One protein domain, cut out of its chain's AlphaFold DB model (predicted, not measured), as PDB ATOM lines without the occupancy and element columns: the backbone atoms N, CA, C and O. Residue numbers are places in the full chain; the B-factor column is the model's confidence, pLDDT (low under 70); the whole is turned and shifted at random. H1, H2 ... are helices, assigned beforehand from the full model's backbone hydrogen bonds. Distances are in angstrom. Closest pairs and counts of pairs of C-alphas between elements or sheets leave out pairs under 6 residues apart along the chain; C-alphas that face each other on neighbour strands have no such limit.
ATOM      1  N   PHE A  21     137.098 116.930 131.691       89.25
ATOM      2  CA  PHE A  21     136.765 116.608 130.306       89.25
ATOM      3  C   PHE A  21     135.274 116.780 130.059       89.25
ATOM      4  O   PHE A  21     134.896 117.313 129.025       89.25
ATOM      5  N   GLU A  22     134.437 116.406 131.028       90.12
ATOM      6  CA  GLU A  22     132.995 116.652 130.976       90.12
ATOM      7  C   GLU A  22     132.694 118.153 130.864       90.12
ATOM      8  O   GLU A  22     131.919 118.566 130.004       90.12
ATOM      9  N   ALA A  23     133.375 118.991 131.654       91.50
ATOM     10  CA  ALA A  23     133.242 120.442 131.556       91.50
ATOM     11  C   ALA A  23     133.675 120.976 130.178       91.50
ATOM     12  O   ALA A  23     132.965 121.790 129.584       91.50
ATOM     13  N   GLY A  24     134.804 120.496 129.644       92.12
ATOM     14  CA  GLY A  24     135.270 120.874 128.307       92.12
ATOM     15  C   GLY A  24     134.313 120.430 127.196       92.12
ATOM     16  O   GLY A  24     134.069 121.174 126.247       92.12
ATOM     17  N   LEU A  25     133.715 119.247 127.340       91.25
ATOM     18  CA  LEU A  25     132.743 118.695 126.405       91.25
ATOM     19  C   LEU A  25     131.418 119.461 126.439       91.25
ATOM     20  O   LEU A  25     130.863 119.786 125.392       91.25
ATOM     21  N   ALA A  26     130.948 119.825 127.632       90.38
ATOM     22  CA  ALA A  26     129.786 120.685 127.808       90.38
ATOM     23  C   ALA A  26     130.019 122.073 127.187       90.38
ATOM     24  O   ALA A  26     129.130 122.617 126.531       90.38
ATOM     25  N   GLU A  27     131.222 122.638 127.339       93.00
ATOM     26  CA  GLU A  27     131.596 123.897 126.692       93.00
ATOM     27  C   GLU A  27     131.633 123.767 125.162       93.00
ATOM     28  O   GLU A  27     131.133 124.646 124.458       93.00
ATOM     29  N   TYR A  28     132.187 122.671 124.638       92.88
ATOM     30  CA  TYR A  28     132.195 122.378 123.206       92.88
ATOM     31  C   TYR A  28     130.776 122.253 122.644       92.88
ATOM     32  O   TYR A  28     130.426 122.985 121.718       92.88
ATOM     33  N   ASN A  29     129.941 121.397 123.239       90.25
ATOM     34  CA  ASN A  29     128.555 121.206 122.816       90.25
ATOM     35  C   ASN A  29     127.794 122.533 122.846       90.25
ATOM     36  O   ASN A  29     127.108 122.869 121.886       90.25
ATOM     37  N   LYS A  30     127.988 123.346 123.893       89.62
ATOM     38  CA  LYS A  30     127.409 124.690 123.972       89.62
ATOM     39  C   LYS A  30     127.836 125.576 122.798       89.62
ATOM     40  O   LYS A  30     126.979 126.199 122.184       89.62
ATOM     41  N   LYS A  31     129.127 125.609 122.446       91.62
ATOM     42  CA  LYS A  31     129.616 126.370 121.281       91.62
ATOM     43  C   LYS A  31     128.987 125.879 119.979       91.62
ATOM     44  O   LYS A  31     128.595 126.698 119.152       91.62
ATOM     45  N   VAL A  32     128.875 124.562 119.797       89.50
ATOM     46  CA  VAL A  32     128.215 123.976 118.622       89.50
ATOM     47  C   VAL A  32     126.752 124.413 118.567       89.50
ATOM     48  O   VAL A  32     126.305 124.906 117.535       89.50
ATOM     49  N   HIS A  33     126.027 124.325 119.682       86.50
ATOM     50  CA  HIS A  33     124.643 124.788 119.766       86.50
ATOM     51  C   HIS A  33     124.505 126.275 119.441       86.50
ATOM     52  O   HIS A  33     123.625 126.626 118.664       86.50
ATOM     53  N   ASP A  34     125.383 127.137 119.959       87.50
ATOM     54  CA  ASP A  34     125.351 128.579 119.689       87.50
ATOM     55  C   ASP A  34     125.562 128.887 118.190       87.50
ATOM     56  O   ASP A  34     124.867 129.726 117.611       87.50
ATOM     57  N   VAL A  35     126.488 128.177 117.530       89.19
ATOM     58  CA  VAL A  35     126.744 128.322 116.085       89.19
ATOM     59  C   VAL A  35     125.547 127.852 115.259       89.19
ATOM     60  O   VAL A  35     125.133 128.540 114.321       89.19
ATOM     61  N   PHE A  36     124.970 126.700 115.601       85.62
ATOM     62  CA  PHE A  36     123.806 126.172 114.892       85.62
ATOM     63  C   PHE A  36     122.543 127.001 115.154       85.62
ATOM     64  O   PHE A  36     121.774 127.229 114.224       85.62
ATOM     65  N   ASP A  37     122.349 127.532 116.363       84.69
ATOM     66  CA  ASP A  37     121.266 128.469 116.685       84.69
ATOM     67  C   ASP A  37     121.362 129.729 115.813       84.69
ATOM     68  O   ASP A  37     120.375 130.146 115.204       84.69
ATOM     69  N   LEU A  38     122.566 130.291 115.659       87.38
ATOM     70  CA  LEU A  38     122.802 131.433 114.775       87.38
ATOM     71  C   LEU A  38     122.509 131.103 113.304       87.38
ATOM     72  O   LEU A  38     121.866 131.899 112.611       87.38
ATOM     73  N   TYR A  39     122.963 129.941 112.827       86.94
ATOM     74  CA  TYR A  39     122.669 129.470 111.473       86.94
ATOM     75  C   TYR A  39     121.156 129.389 111.238       86.94
ATOM     76  O   TYR A  39     120.646 129.996 110.295       86.94
ATOM     77  N   LEU A  40     120.430 128.718 112.136       85.31
ATOM     78  CA  LEU A  40     118.985 128.532 112.039       85.31
ATOM     79  C   LEU A  40     118.238 129.864 112.039       85.31
ATOM     80  O   LEU A  40     117.389 130.079 111.177       85.31
ATOM     81  N   ARG A  41     118.593 130.792 112.936       85.62
ATOM     82  CA  ARG A  41     118.006 132.142 112.963       85.62
ATOM     83  C   ARG A  41     118.252 132.903 111.666       85.62
ATOM     84  O   ARG A  41     117.352 133.577 111.171       85.62
ATOM     85  N   THR A  42     119.455 132.798 111.109       88.38
ATOM     86  CA  THR A  42     119.831 133.506 109.879       88.38
ATOM     87  C   THR A  42     119.056 132.968 108.679       88.38
ATOM     88  O   THR A  42     118.483 133.744 107.912       88.38
ATOM     89  N   VAL A  43     118.980 131.642 108.538       88.50
ATOM     90  CA  VAL A  43     118.208 130.996 107.469       88.50
ATOM     91  C   VAL A  43     116.723 131.296 107.633       88.50
ATOM     92  O   VAL A  43     116.072 131.701 106.674       88.50
ATOM     93  N   ALA A  44     116.188 131.181 108.847       88.25
ATOM     94  CA  ALA A  44     114.799 131.502 109.135       88.25
ATOM     95  C   ALA A  44     114.436 132.956 108.818       88.25
ATOM     96  O   ALA A  44     113.376 133.204 108.248       88.25
ATOM     97  N   ALA A  45     115.308 133.912 109.150       87.94
ATOM     98  CA  ALA A  45     115.110 135.316 108.810       87.94
ATOM     99  C   ALA A  45     115.063 135.516 107.289       87.94
ATOM    100  O   ALA A  45     114.149 136.160 106.788       87.94
ATOM    101  N   HIS A  46     115.978 134.888 106.548       88.88
ATOM    102  CA  HIS A  46     115.970 134.944 105.088       88.88
ATOM    103  C   HIS A  46     114.703 134.317 104.481       88.88
ATOM    104  O   HIS A  46     114.103 134.860 103.552       88.88
ATOM    105  N   VAL A  47     114.257 133.184 105.025       87.81
ATOM    106  CA  VAL A  47     113.010 132.523 104.618       87.81
ATOM    107  C   VAL A  47     111.795 133.395 104.946       87.81
ATOM    108  O   VAL A  47     110.871 133.487 104.145       87.81
ATOM    109  N   TYR A  48     111.793 134.076 106.091       87.12
ATOM    110  CA  TYR A  48     110.744 135.024 106.462       87.12
ATOM    111  C   TYR A  48     110.685 136.209 105.496       87.12
ATOM    112  O   TYR A  48     109.606 136.566 105.037       87.12
ATOM    113  N   ASP A  49     111.828 136.779 105.124       87.69
ATOM    114  CA  ASP A  49     111.877 137.918 104.204       87.69
ATOM    115  C   ASP A  49     111.452 137.538 102.767       87.69
ATOM    116  O   ASP A  49     110.961 138.384 102.021       87.69
ATOM    117  N   THR A  50     111.617 136.271 102.370       86.94
ATOM    118  CA  THR A  50     111.299 135.778 101.015       86.94
ATOM    119  C   THR A  50     109.894 135.190 100.883       86.94
ATOM    120  O   THR A  50     109.219 135.443  99.886       86.94
ATOM    121  N   LEU A  51     109.451 134.396 101.860       82.94
ATOM    122  CA  LEU A  51     108.168 133.679 101.839       82.94
ATOM    123  C   LEU A  51     107.118 134.291 102.773       82.94
ATOM    124  O   LEU A  51     105.947 133.921 102.693       82.94
ATOM    125  N   GLY A  52     107.516 135.221 103.641       81.06
ATOM    126  CA  GLY A  52     106.652 135.815 104.650       81.06
ATOM    127  C   GLY A  52     106.436 134.917 105.870       81.06
ATOM    128  O   GLY A  52     107.218 134.008 106.190       81.06
ATOM    129  N   GLU A  53     105.349 135.212 106.578       75.75
ATOM    130  CA  GLU A  53     104.967 134.541 107.815       75.75
ATOM    131  C   GLU A  53     104.575 133.073 107.585       75.75
ATOM    132  O   GLU A  53     103.936 132.722 106.588       75.75
ATOM    133  N   ASP A  54     104.934 132.202 108.532       76.44
ATOM    134  CA  ASP A  54     104.564 130.782 108.520       76.44
ATOM    135  C   ASP A  54     103.106 130.572 108.966       76.44
ATOM    136  O   ASP A  54     102.821 129.972 109.999       76.44
ATOM    137  N   VAL A  55     102.165 131.128 108.199       76.56
ATOM    138  CA  VAL A  55     100.719 131.055 108.476       76.56
ATOM    139  C   VAL A  55     100.000 130.032 107.607       76.56
ATOM    140  O   VAL A  55      98.786 129.896 107.715       76.56
ATOM    141  N   THR A  56     100.693 129.311 106.727       76.06
ATOM    142  CA  THR A  56     100.042 128.384 105.789       76.06
ATOM    143  C   THR A  56     100.168 126.948 106.278       76.06
ATOM    144  O   THR A  56     101.267 126.455 106.507       76.06
ATOM    145  N   LEU A  57      99.037 126.253 106.410       76.94
ATOM    146  CA  LEU A  57      99.028 124.859 106.842       76.94
ATOM    147  C   LEU A  57      99.648 123.950 105.766       76.94
ATOM    148  O   LEU A  57      99.229 124.016 104.609       76.94
ATOM    149  N   PRO A  58     100.574 123.042 106.127       70.44
ATOM    150  CA  PRO A  58     101.390 122.300 105.161       70.44
ATOM    151  C   PRO A  58     100.600 121.299 104.304       70.44
ATOM    152  O   PRO A  58     101.001 121.004 103.184       70.44
ATOM    153  N   LEU A  59      99.480 120.769 104.813       76.19
ATOM    154  CA  LEU A  59      98.664 119.763 104.115       76.19
ATOM    155  C   LEU A  59      97.490 120.366 103.337       76.19
ATOM    156  O   LEU A  59      97.169 119.902 102.247       76.19
ATOM    157  N   SER A  60      96.818 121.369 103.904       79.88
ATOM    158  CA  SER A  60      95.620 121.969 103.303       79.88
ATOM    159  C   SER A  60      95.917 123.232 102.497       79.88
ATOM    160  O   SER A  60      95.027 123.730 101.811       79.88
ATOM    161  N   SER A  61      97.136 123.774 102.605       75.75
ATOM    162  CA  SER A  61      97.547 125.060 102.024       75.75
ATOM    163  C   SER A  61      96.634 126.228 102.411       75.75
ATOM    164  O   SER A  61      96.585 127.253 101.732       75.75
ATOM    165  N   THR A  62      95.886 126.083 103.507       78.44
ATOM    166  CA  THR A  62      95.006 127.134 104.016       78.44
ATOM    167  C   THR A  62      95.811 128.090 104.883       78.44
ATOM    168  O   THR A  62      96.635 127.663 105.692       78.44
ATOM    169  N   LYS A  63      95.582 129.393 104.710       72.19
ATOM    170  CA  LYS A  63      96.145 130.403 105.604       72.19
ATOM    171  C   LYS A  63      95.378 130.363 106.926       72.19
ATOM    172  O   LYS A  63      94.167 130.572 106.948       72.19
ATOM    173  N   SER A  64      96.084 130.058 108.006       65.69
ATOM    174  CA  SER A  64      95.647 130.307 109.377       65.69
ATOM    175  C   SER A  64      95.421 131.807 109.593       65.69
ATOM    176  O   SER A  64      95.897 132.636 108.816       65.69
ATOM    177  N   ILE A  65      94.603 132.146 110.592       61.25
ATOM    178  CA  ILE A  65      94.122 133.509 110.843       61.25
ATOM    179  C   ILE A  65      95.329 134.434 111.062       61.25
ATOM    180  O   ILE A  65      95.937 134.398 112.128       61.25
ATOM    181  N   SER A  66      95.660 135.263 110.070       54.88
ATOM    182  CA  SER A  66      96.606 136.360 110.261       54.88
ATOM    183  C   SER A  66      95.913 137.509 110.997       54.88
ATOM    184  O   SER A  66      94.721 137.778 110.798       54.88
ATOM    185  N   SER A  67      96.659 138.186 111.874       54.84
ATOM    186  CA  SER A  67      96.187 139.332 112.672       54.84
ATOM    187  C   SER A  67      95.683 140.502 111.814       54.84
ATOM    188  O   SER A  67      94.931 141.350 112.286       54.84
ATOM    189  N   GLU A  68      96.040 140.506 110.530       53.34
ATOM    190  CA  GLU A  68      95.756 141.538 109.534       53.34
ATOM    191  C   GLU A  68      94.253 141.776 109.288       53.34
ATOM    192  O   GLU A  68      93.875 142.840 108.802       53.34
ATOM    193  N   ASN A  69      93.384 140.815 109.631       47.06
ATOM    194  CA  ASN A  69      91.947 140.873 109.329       47.06
ATOM    195  C   ASN A  69      91.034 141.123 110.546       47.06
ATOM    196  O   ASN A  69      89.812 141.152 110.389       47.06
ATOM    197  N   TYR A  70      91.584 141.324 111.749       51.34
ATOM    198  CA  TYR A  70      90.798 141.624 112.953       51.34
ATOM    199  C   TYR A  70      90.826 143.127 113.265       51.34
ATOM    200  O   TYR A  70      91.691 143.618 113.983       51.34
ATOM    201  N   GLN A  71      89.860 143.878 112.728       49.72
ATOM    202  CA  GLN A  71      89.621 145.274 113.115       49.72
ATOM    203  C   GLN A  71      88.451 145.359 114.097       49.72
ATOM    204  O   GLN A  71      87.292 145.211 113.708       49.72
ATOM    205  N   PHE A  72      88.745 145.650 115.365       54.56
ATOM    206  CA  PHE A  72      87.743 146.045 116.352       54.56
ATOM    207  C   PHE A  72      88.003 147.499 116.760       54.56
ATOM    208  O   PHE A  72      88.910 147.799 117.529       54.56
ATOM    209  N   ASN A  73      87.212 148.431 116.227       55.59
ATOM    210  CA  ASN A  73      87.267 149.836 116.629       55.59
ATOM    211  C   ASN A  73      86.546 149.996 117.979       55.59
ATOM    212  O   ASN A  73      85.359 150.321 118.008       55.59
ATOM    213  N   SER A  74      87.234 149.745 119.097       59.59
ATOM    214  CA  SER A  74      86.710 150.020 120.441       59.59
ATOM    215  C   SER A  74      87.719 150.825 121.273       59.59
ATOM    216  O   SER A  74      88.901 150.502 121.263       59.59
ATOM    217  N   PRO A  75      87.287 151.868 122.008       59.28
ATOM    218  CA  PRO A  75      88.171 152.739 122.791       59.28
ATOM    219  C   PRO A  75      88.580 152.174 124.168       59.28
ATOM    220  O   PRO A  75      89.213 152.881 124.950       59.28
ATOM    221  N   ALA A  76      88.197 150.939 124.505       70.75
ATOM    222  CA  ALA A  76      88.544 150.294 125.773       70.75
ATOM    223  C   ALA A  76      89.678 149.283 125.571       70.75
ATOM    224  O   ALA A  76      89.639 148.551 124.592       70.75
ATOM    225  N   VAL A  77      90.626 149.198 126.518       65.12
ATOM    226  CA  VAL A  77      91.675 148.159 126.519       65.12
ATOM    227  C   VAL A  77      91.002 146.789 126.561       65.12
ATOM    228  O   VAL A  77      90.455 146.376 127.588       65.12
ATOM    229  N   THR A  78      91.013 146.110 125.426       75.44
ATOM    230  CA  THR A  78      90.414 144.797 125.222       75.44
ATOM    231  C   THR A  78      91.368 143.690 125.673       75.44
ATOM    232  O   THR A  78      92.547 143.915 125.960       75.44
ATOM    233  N   LEU A  79      90.853 142.462 125.777       76.81
ATOM    234  CA  LEU A  79      91.696 141.280 125.972       76.81
ATOM    235  C   LEU A  79      92.737 141.166 124.848       76.81
ATOM    236  O   LEU A  79      93.882 140.822 125.124       76.81
ATOM    237  N   ASP A  80      92.356 141.532 123.626       70.75
ATOM    238  CA  ASP A  80      93.218 141.487 122.448       70.75
ATOM    239  C   ASP A  80      94.399 142.451 122.579       70.75
ATOM    240  O   ASP A  80      95.531 142.050 122.327       70.75
ATOM    241  N   ASP A  81      94.178 143.667 123.090       72.88
ATOM    242  CA  ASP A  81      95.257 144.631 123.353       72.88
ATOM    243  C   ASP A  81      96.278 144.075 124.357       72.88
ATOM    244  O   ASP A  81      97.490 144.233 124.196       72.88
ATOM    245  N   LYS A  82      95.799 143.365 125.388       77.44
ATOM    246  CA  LYS A  82      96.675 142.697 126.359       77.44
ATOM    247  C   LYS A  82      97.427 141.522 125.738       77.44
ATOM    248  O   LYS A  82      98.614 141.368 126.014       77.44
ATOM    249  N   LEU A  83      96.771 140.723 124.897       75.69
ATOM    250  CA  LEU A  83      97.398 139.595 124.205       75.69
ATOM    251  C   LEU A  83      98.454 140.065 123.198       75.69
ATOM    252  O   LEU A  83      99.561 139.535 123.199       75.69
ATOM    253  N   GLN A  84      98.166 141.107 122.415       73.69
ATOM    254  CA  GLN A  84      99.131 141.718 121.498       73.69
ATOM    255  C   GLN A  84     100.317 142.331 122.248       73.69
ATOM    256  O   GLN A  84     101.456 142.154 121.828       73.69
ATOM    257  N   SER A  85     100.081 142.984 123.392       74.00
ATOM    258  CA  SER A  85     101.171 143.545 124.204       74.00
ATOM    259  C   SER A  85     102.128 142.486 124.774       74.00
ATOM    260  O   SER A  85     103.284 142.793 125.056       74.00
ATOM    261  N   GLY A  86     101.655 141.244 124.942       72.50
ATOM    262  CA  GLY A  86     102.454 140.109 125.406       72.50
ATOM    263  C   GLY A  86     103.015 139.232 124.282       72.50
ATOM    264  O   GLY A  86     103.843 138.362 124.558       72.50
ATOM    265  N   ALA A  87     102.582 139.442 123.037       72.69
ATOM    266  CA  ALA A  87     102.992 138.632 121.901       72.69
ATOM    267  C   ALA A  87     104.475 138.861 121.583       72.69
ATOM    268  O   ALA A  87     104.926 139.991 121.387       72.69
ATOM    269  N   GLN A  88     105.241 137.774 121.531       76.75
ATOM    270  CA  GLN A  88     106.639 137.814 121.118       76.75
ATOM    271  C   GLN A  88     106.726 137.596 119.603       76.75
ATOM    272  O   GLN A  88     106.099 136.664 119.095       76.75
ATOM    273  N   PRO A  89     107.498 138.418 118.869       76.12
ATOM    274  CA  PRO A  89     107.723 138.176 117.454       76.12
ATOM    275  C   PRO A  89     108.529 136.887 117.268       76.12
ATOM    276  O   PRO A  89     109.495 136.639 117.991       76.12
ATOM    277  N   TYR A  90     108.150 136.096 116.268       80.75
ATOM    278  CA  TYR A  90     108.855 134.883 115.871       80.75
ATOM    279  C   TYR A  90     109.091 134.884 114.357       80.75
ATOM    280  O   TYR A  90     108.273 135.367 113.575       80.75
ATOM    281  N   LYS A  91     110.243 134.366 113.943       83.06
ATOM    282  CA  LYS A  91     110.668 134.196 112.548       83.06
ATOM    283  C   LYS A  91     111.182 132.787 112.283       83.06
ATOM    284  O   LYS A  91     111.085 132.322 111.146       83.06
ATOM    285  N   ALA A  92     111.752 132.144 113.302       82.88
ATOM    286  CA  ALA A  92     112.357 130.822 113.213       82.88
ATOM    287  C   ALA A  92     111.449 129.716 113.734       82.88
ATOM    288  O   ALA A  92     111.405 128.645 113.124       82.88
ATOM    289  N   CYS A  93     110.699 129.972 114.804       83.12
ATOM    290  CA  CYS A  93     109.707 129.021 115.281       83.12
ATOM    291  C   CYS A  93     108.518 128.891 114.322       83.12
ATOM    292  O   CYS A  93     108.134 129.849 113.649       83.12
ATOM    293  N   SER A  94     107.903 127.707 114.289       80.62
ATOM    294  CA  SER A  94     106.592 127.547 113.653       80.62
ATOM    295  C   SER A  94     105.520 128.290 114.458       80.62
ATOM    296  O   SER A  94     105.648 128.450 115.675       80.62
ATOM    297  N   ALA A  95     104.422 128.692 113.811       79.94
ATOM    298  CA  ALA A  95     103.306 129.341 114.509       79.94
ATOM    299  C   ALA A  95     102.750 128.471 115.660       79.94
ATOM    300  O   ALA A  95     102.404 128.975 116.726       79.94
ATOM    301  N   PHE A  96     102.731 127.144 115.488       79.00
ATOM    302  CA  PHE A  96     102.298 126.196 116.521       79.00
ATOM    303  C   PHE A  96     103.258 126.131 117.711       79.00
ATOM    304  O   PHE A  96     102.820 126.097 118.865       79.00
ATOM    305  N   ALA A  97     104.563 126.135 117.441       80.56
ATOM    306  CA  ALA A  97     105.577 126.154 118.485       80.56
ATOM    307  C   ALA A  97     105.527 127.471 119.269       80.56
ATOM    308  O   ALA A  97     105.558 127.438 120.500       80.56
ATOM    309  N   ALA A  98     105.359 128.599 118.570       80.62
ATOM    310  CA  ALA A  98     105.204 129.922 119.171       80.62
ATOM    311  C   ALA A  98     103.972 130.003 120.091       80.62
ATOM    312  O   ALA A  98     104.073 130.456 121.231       80.62
ATOM    313  N   LEU A  99     102.826 129.467 119.652       79.44
ATOM    314  CA  LEU A  99     101.613 129.368 120.476       79.44
ATOM    315  C   LEU A  99     101.784 128.473 121.711       79.44
ATOM    316  O   LEU A  99     101.079 128.650 122.703       79.44
ATOM    317  N   SER A 100     102.726 127.532 121.668       80.44
ATOM    318  CA  SER A 100     103.047 126.644 122.790       80.44
ATOM    319  C   SER A 100     104.043 127.264 123.781       80.44
ATOM    320  O   SER A 100     104.462 126.599 124.725       80.44
ATOM    321  N   GLY A 101     104.424 128.534 123.588       78.50
ATOM    322  CA  GLY A 101     105.368 129.250 124.445       78.50
ATOM    323  C   GLY A 101     106.836 129.095 124.042       78.50
ATOM    324  O   GLY A 101     107.710 129.574 124.766       78.50
ATOM    325  N   ASN A 102     107.126 128.463 122.897       81.50
ATOM    326  CA  ASN A 102     108.474 128.482 122.334       81.50
ATOM    327  C   ASN A 102     108.751 129.846 121.700       81.50
ATOM    328  O   ASN A 102     107.850 130.543 121.240       81.50
ATOM    329  N   THR A 103     110.018 130.237 121.670       81.00
ATOM    330  CA  THR A 103     110.441 131.506 121.076       81.00
ATOM    331  C   THR A 103     111.651 131.266 120.197       81.00
ATOM    332  O   THR A 103     112.331 130.252 120.338       81.00
ATOM    333  N   ASP A 104     111.992 132.248 119.368       79.00
ATOM    334  CA  ASP A 104     113.224 132.220 118.577       79.00
ATOM    335  C   ASP A 104     114.502 132.197 119.443       79.00
ATOM    336  O   ASP A 104     115.607 132.119 118.913       79.00
ATOM    337  N   ASN A 105     114.381 132.295 120.773       72.06
ATOM    338  CA  ASN A 105     115.497 132.203 121.697       72.06
ATOM    339  C   ASN A 105     115.781 130.745 122.063       72.06
ATOM    340  O   ASN A 105     114.971 130.116 122.735       72.06
ATOM    341  N   ARG A 106     116.985 130.271 121.708       68.69
ATOM    342  CA  ARG A 106     117.458 128.892 121.930       68.69
ATOM    343  C   ARG A 106     116.621 127.876 121.157       68.69
ATOM    344  O   ARG A 106     115.965 127.016 121.737       68.69
ATOM    345  N   LEU A 107     116.703 127.957 119.833       71.31
ATOM    346  CA  LEU A 107     116.129 126.964 118.926       71.31
ATOM    347  C   LEU A 107     116.756 125.588 119.163       71.31
ATOM    348  O   LEU A 107     116.098 124.571 118.959       71.31
ATOM    349  N   TYR A 108     118.008 125.571 119.636       66.12
ATOM    350  CA  TYR A 108     118.711 124.361 120.030       66.12
ATOM    351  C   TYR A 108     118.381 123.898 121.454       66.12
ATOM    352  O   TYR A 108     118.990 124.350 122.422       66.12
ATOM    353  N   SER A 109     117.428 122.966 121.568       63.91
ATOM    354  CA  SER A 109     117.138 122.198 122.785       63.91
ATOM    355  C   SER A 109     117.146 120.702 122.463       63.91
ATOM    356  O   SER A 109     116.547 120.269 121.478       63.91
ATOM    357  N   SER A 110     117.852 119.929 123.286       56.31
ATOM    358  CA  SER A 110     118.385 118.583 123.021       56.31
ATOM    359  C   SER A 110     117.366 117.505 122.632       56.31
ATOM    360  O   SER A 110     117.775 116.451 122.158       56.31
ATOM    361  N   GLN A 111     116.063 117.733 122.817       55.94
ATOM    362  CA  GLN A 111     115.028 116.731 122.540       55.94
ATOM    363  C   GLN A 111     113.949 117.151 121.524       55.94
ATOM    364  O   GLN A 111     113.358 116.268 120.908       55.94
ATOM    365  N   ASP A 112     113.741 118.447 121.257       56.81
ATOM    366  CA  ASP A 112     112.539 118.931 120.541       56.81
ATOM    367  C   ASP A 112     112.842 119.786 119.289       56.81
ATOM    368  O   ASP A 112     111.987 120.521 118.790       56.81
ATOM    369  N   LEU A 113     114.064 119.713 118.748       61.22
ATOM    370  CA  LEU A 113     114.521 120.597 117.664       61.22
ATOM    371  C   LEU A 113     113.635 120.551 116.402       61.22
ATOM    372  O   LEU A 113     113.366 121.579 115.785       61.22
ATOM    373  N   ILE A 114     113.191 119.351 116.016       58.94
ATOM    374  CA  ILE A 114     112.504 119.110 114.733       58.94
ATOM    375  C   ILE A 114     111.070 119.655 114.755       58.94
ATOM    376  O   ILE A 114     110.530 120.007 113.711       58.94
ATOM    377  N   SER A 115     110.439 119.736 115.929       63.69
ATOM    378  CA  SER A 115     109.040 120.162 116.047       63.69
ATOM    379  C   SER A 115     108.880 121.677 116.173       63.69
ATOM    380  O   SER A 115     107.829 122.213 115.807       63.69
ATOM    381  N   ASN A 116     109.903 122.379 116.667       77.62
ATOM    382  CA  ASN A 116     109.766 123.787 117.033       77.62
ATOM    383  C   ASN A 116     110.083 124.770 115.902       77.62
ATOM    384  O   ASN A 116     109.611 125.906 115.939       77.62
ATOM    385  N   ILE A 117     110.849 124.354 114.896       80.62
ATOM    386  CA  ILE A 117     111.297 125.212 113.793       80.62
ATOM    387  C   ILE A 117     110.261 125.207 112.662       80.62
ATOM    388  O   ILE A 117     109.578 124.210 112.422       80.62
ATOM    389  N   ARG A 118     110.113 126.337 111.964       81.94
ATOM    390  CA  ARG A 118     109.235 126.449 110.791       81.94
ATOM    391  C   ARG A 118     109.618 125.427 109.717       81.94
ATOM    392  O   ARG A 118     110.795 125.252 109.405       81.94
ATOM    393  N   TYR A 119     108.627 124.793 109.093       79.56
ATOM    394  CA  TYR A 119     108.870 123.653 108.197       79.56
ATOM    395  C   TYR A 119     109.655 124.015 106.923       79.56
ATOM    396  O   TYR A 119     110.196 123.135 106.258       79.56
ATOM    397  N   GLN A 120     109.702 125.300 106.554       79.81
ATOM    398  CA  GLN A 120     110.459 125.774 105.393       79.81
ATOM    399  C   GLN A 120     111.972 125.872 105.658       79.81
ATOM    400  O   GLN A 120     112.736 126.104 104.722       79.81
ATOM    401  N   VAL A 121     112.419 125.708 106.908       80.94
ATOM    402  CA  VAL A 121     113.839 125.618 107.262       80.94
ATOM    403  C   VAL A 121     114.188 124.141 107.398       80.94
ATOM    404  O   VAL A 121     113.690 123.450 108.281       80.94
ATOM    405  N   TYR A 122     115.039 123.640 106.504       69.94
ATOM    406  CA  TYR A 122     115.514 122.264 106.588       69.94
ATOM    407  C   TYR A 122     116.450 122.101 107.789       69.94
ATOM    408  O   TYR A 122     117.488 122.760 107.864       69.94
ATOM    409  N   THR A 123     116.102 121.198 108.703       68.81
ATOM    410  CA  THR A 123     116.930 120.854 109.861       68.81
ATOM    411  C   THR A 123     117.089 119.347 109.962       68.81
ATOM    412  O   THR A 123     116.116 118.641 110.225       68.81
ATOM    413  N   ASP A 124     118.314 118.852 109.794       70.44
ATOM    414  CA  ASP A 124     118.661 117.490 110.191       70.44
ATOM    415  C   ASP A 124     119.460 117.549 111.496       70.44
ATOM    416  O   ASP A 124     120.598 118.008 111.534       70.44
ATOM    417  N   VAL A 125     118.855 117.106 112.596       65.19
ATOM    418  CA  VAL A 125     119.513 117.094 113.915       65.19
ATOM    419  C   VAL A 125     120.727 116.168 113.909       65.19
ATOM    420  O   VAL A 125     121.680 116.394 114.647       65.19
ATOM    421  N   LYS A 126     120.738 115.153 113.034       68.62
ATOM    422  CA  LYS A 126     121.828 114.176 112.951       68.62
ATOM    423  C   LYS A 126     123.109 114.753 112.360       68.62
ATOM    424  O   LYS A 126     124.148 114.108 112.462       68.62
ATOM    425  N   VAL A 127     123.057 115.935 111.742       74.50
ATOM    426  CA  VAL A 127     124.256 116.586 111.189       74.50
ATOM    427  C   VAL A 127     124.975 117.474 112.201       74.50
ATOM    428  O   VAL A 127     126.018 118.043 111.881       74.50
ATOM    429  N   VAL A 128     124.430 117.622 113.408       80.81
ATOM    430  CA  VAL A 128     125.000 118.508 114.417       80.81
ATOM    431  C   VAL A 128     126.099 117.749 115.168       80.81
ATOM    432  O   VAL A 128     125.816 116.715 115.772       80.81
TER     433      VAL A 128
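AT A GLANCE: This is residues 21 to 128 of the 215 residues of an uncharacterized protein of Paramuricea clavata (UniProt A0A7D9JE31). One long helix, H1, runs past a small core made mostly of loops, in which the short helices H3 and H4 touch each other, while H1 itself touches no helix. Residues 21 to 28 of H1 stick out at one end of the model, and on the far side from them a wide loop runs through residues 52 to 78 and returns by way of the short helix H2, with residues 73 to 79 sticking out. The printed part has 108 residues, with four named helices in the order H1, H2, H3, H4 and no named strand; its class is all helix, though under half of the residues, 48 of 108, are in named elements. The whole is loose, with a radius of gyration of the C-alphas of 17.1 A, and elongated, spanning 61 by 31 by 22 A.

HOW THE PARTS SIT: H1, residues 21 to 51, touches no helix. It is apart from H2, residues 79 to 86, which also touches no helix. H3, residues 95 to 99, is apart from H1 and from H2. H4, residues 113 to 116, touches H3 with 4 pairs of C-alphas within 8 A; the closest are those of Ala 97 and Asn 116, 5.0 A apart, and the two centres are 10.8 A apart. H4 is apart from H1 and H2. In H1, H2 and H3 every O i to N i+4 pair is within hydrogen-bond range; H4 is too short for such a pair, and its one O i to N i+3 pair is not within range.

IN THESE COORDINATES: H1, Phe 21 to Leu 51, begins with C-alpha 21 at (136.765, 116.608, 130.306) and ends with C-alpha 51 at (108.168, 133.679, 101.839), 43.8 A from first to last C-alpha. H2, Leu 79 to Gly 86, is 10.8 A long by the same measure. H3, Ala 95 to Leu 99, spans 6.2 A, and H4, Leu 113 to Asn 116, spans 5.8 A and ends with C-alpha 116 at (109.766, 123.787, 117.033).

THE WHOLE: The two C-alphas farthest apart are those of Phe 21 and Asn 73, at 61.2 A, while those of Phe 21 and Val 128 are 19.9 A apart. Without the stretches that stand free, the body has 93 residues and spans 48 by 30 by 23 A. The printed part has no cut. The links from H1 to H2, with 27 residues, and from H3 to H4, with 13, are long; that from H2 to H3, with 8, is short. The mean pLDDT of the printed part is 76.3, and 26 residues are under 70, among them residues 64 to 75 and 108 to 115.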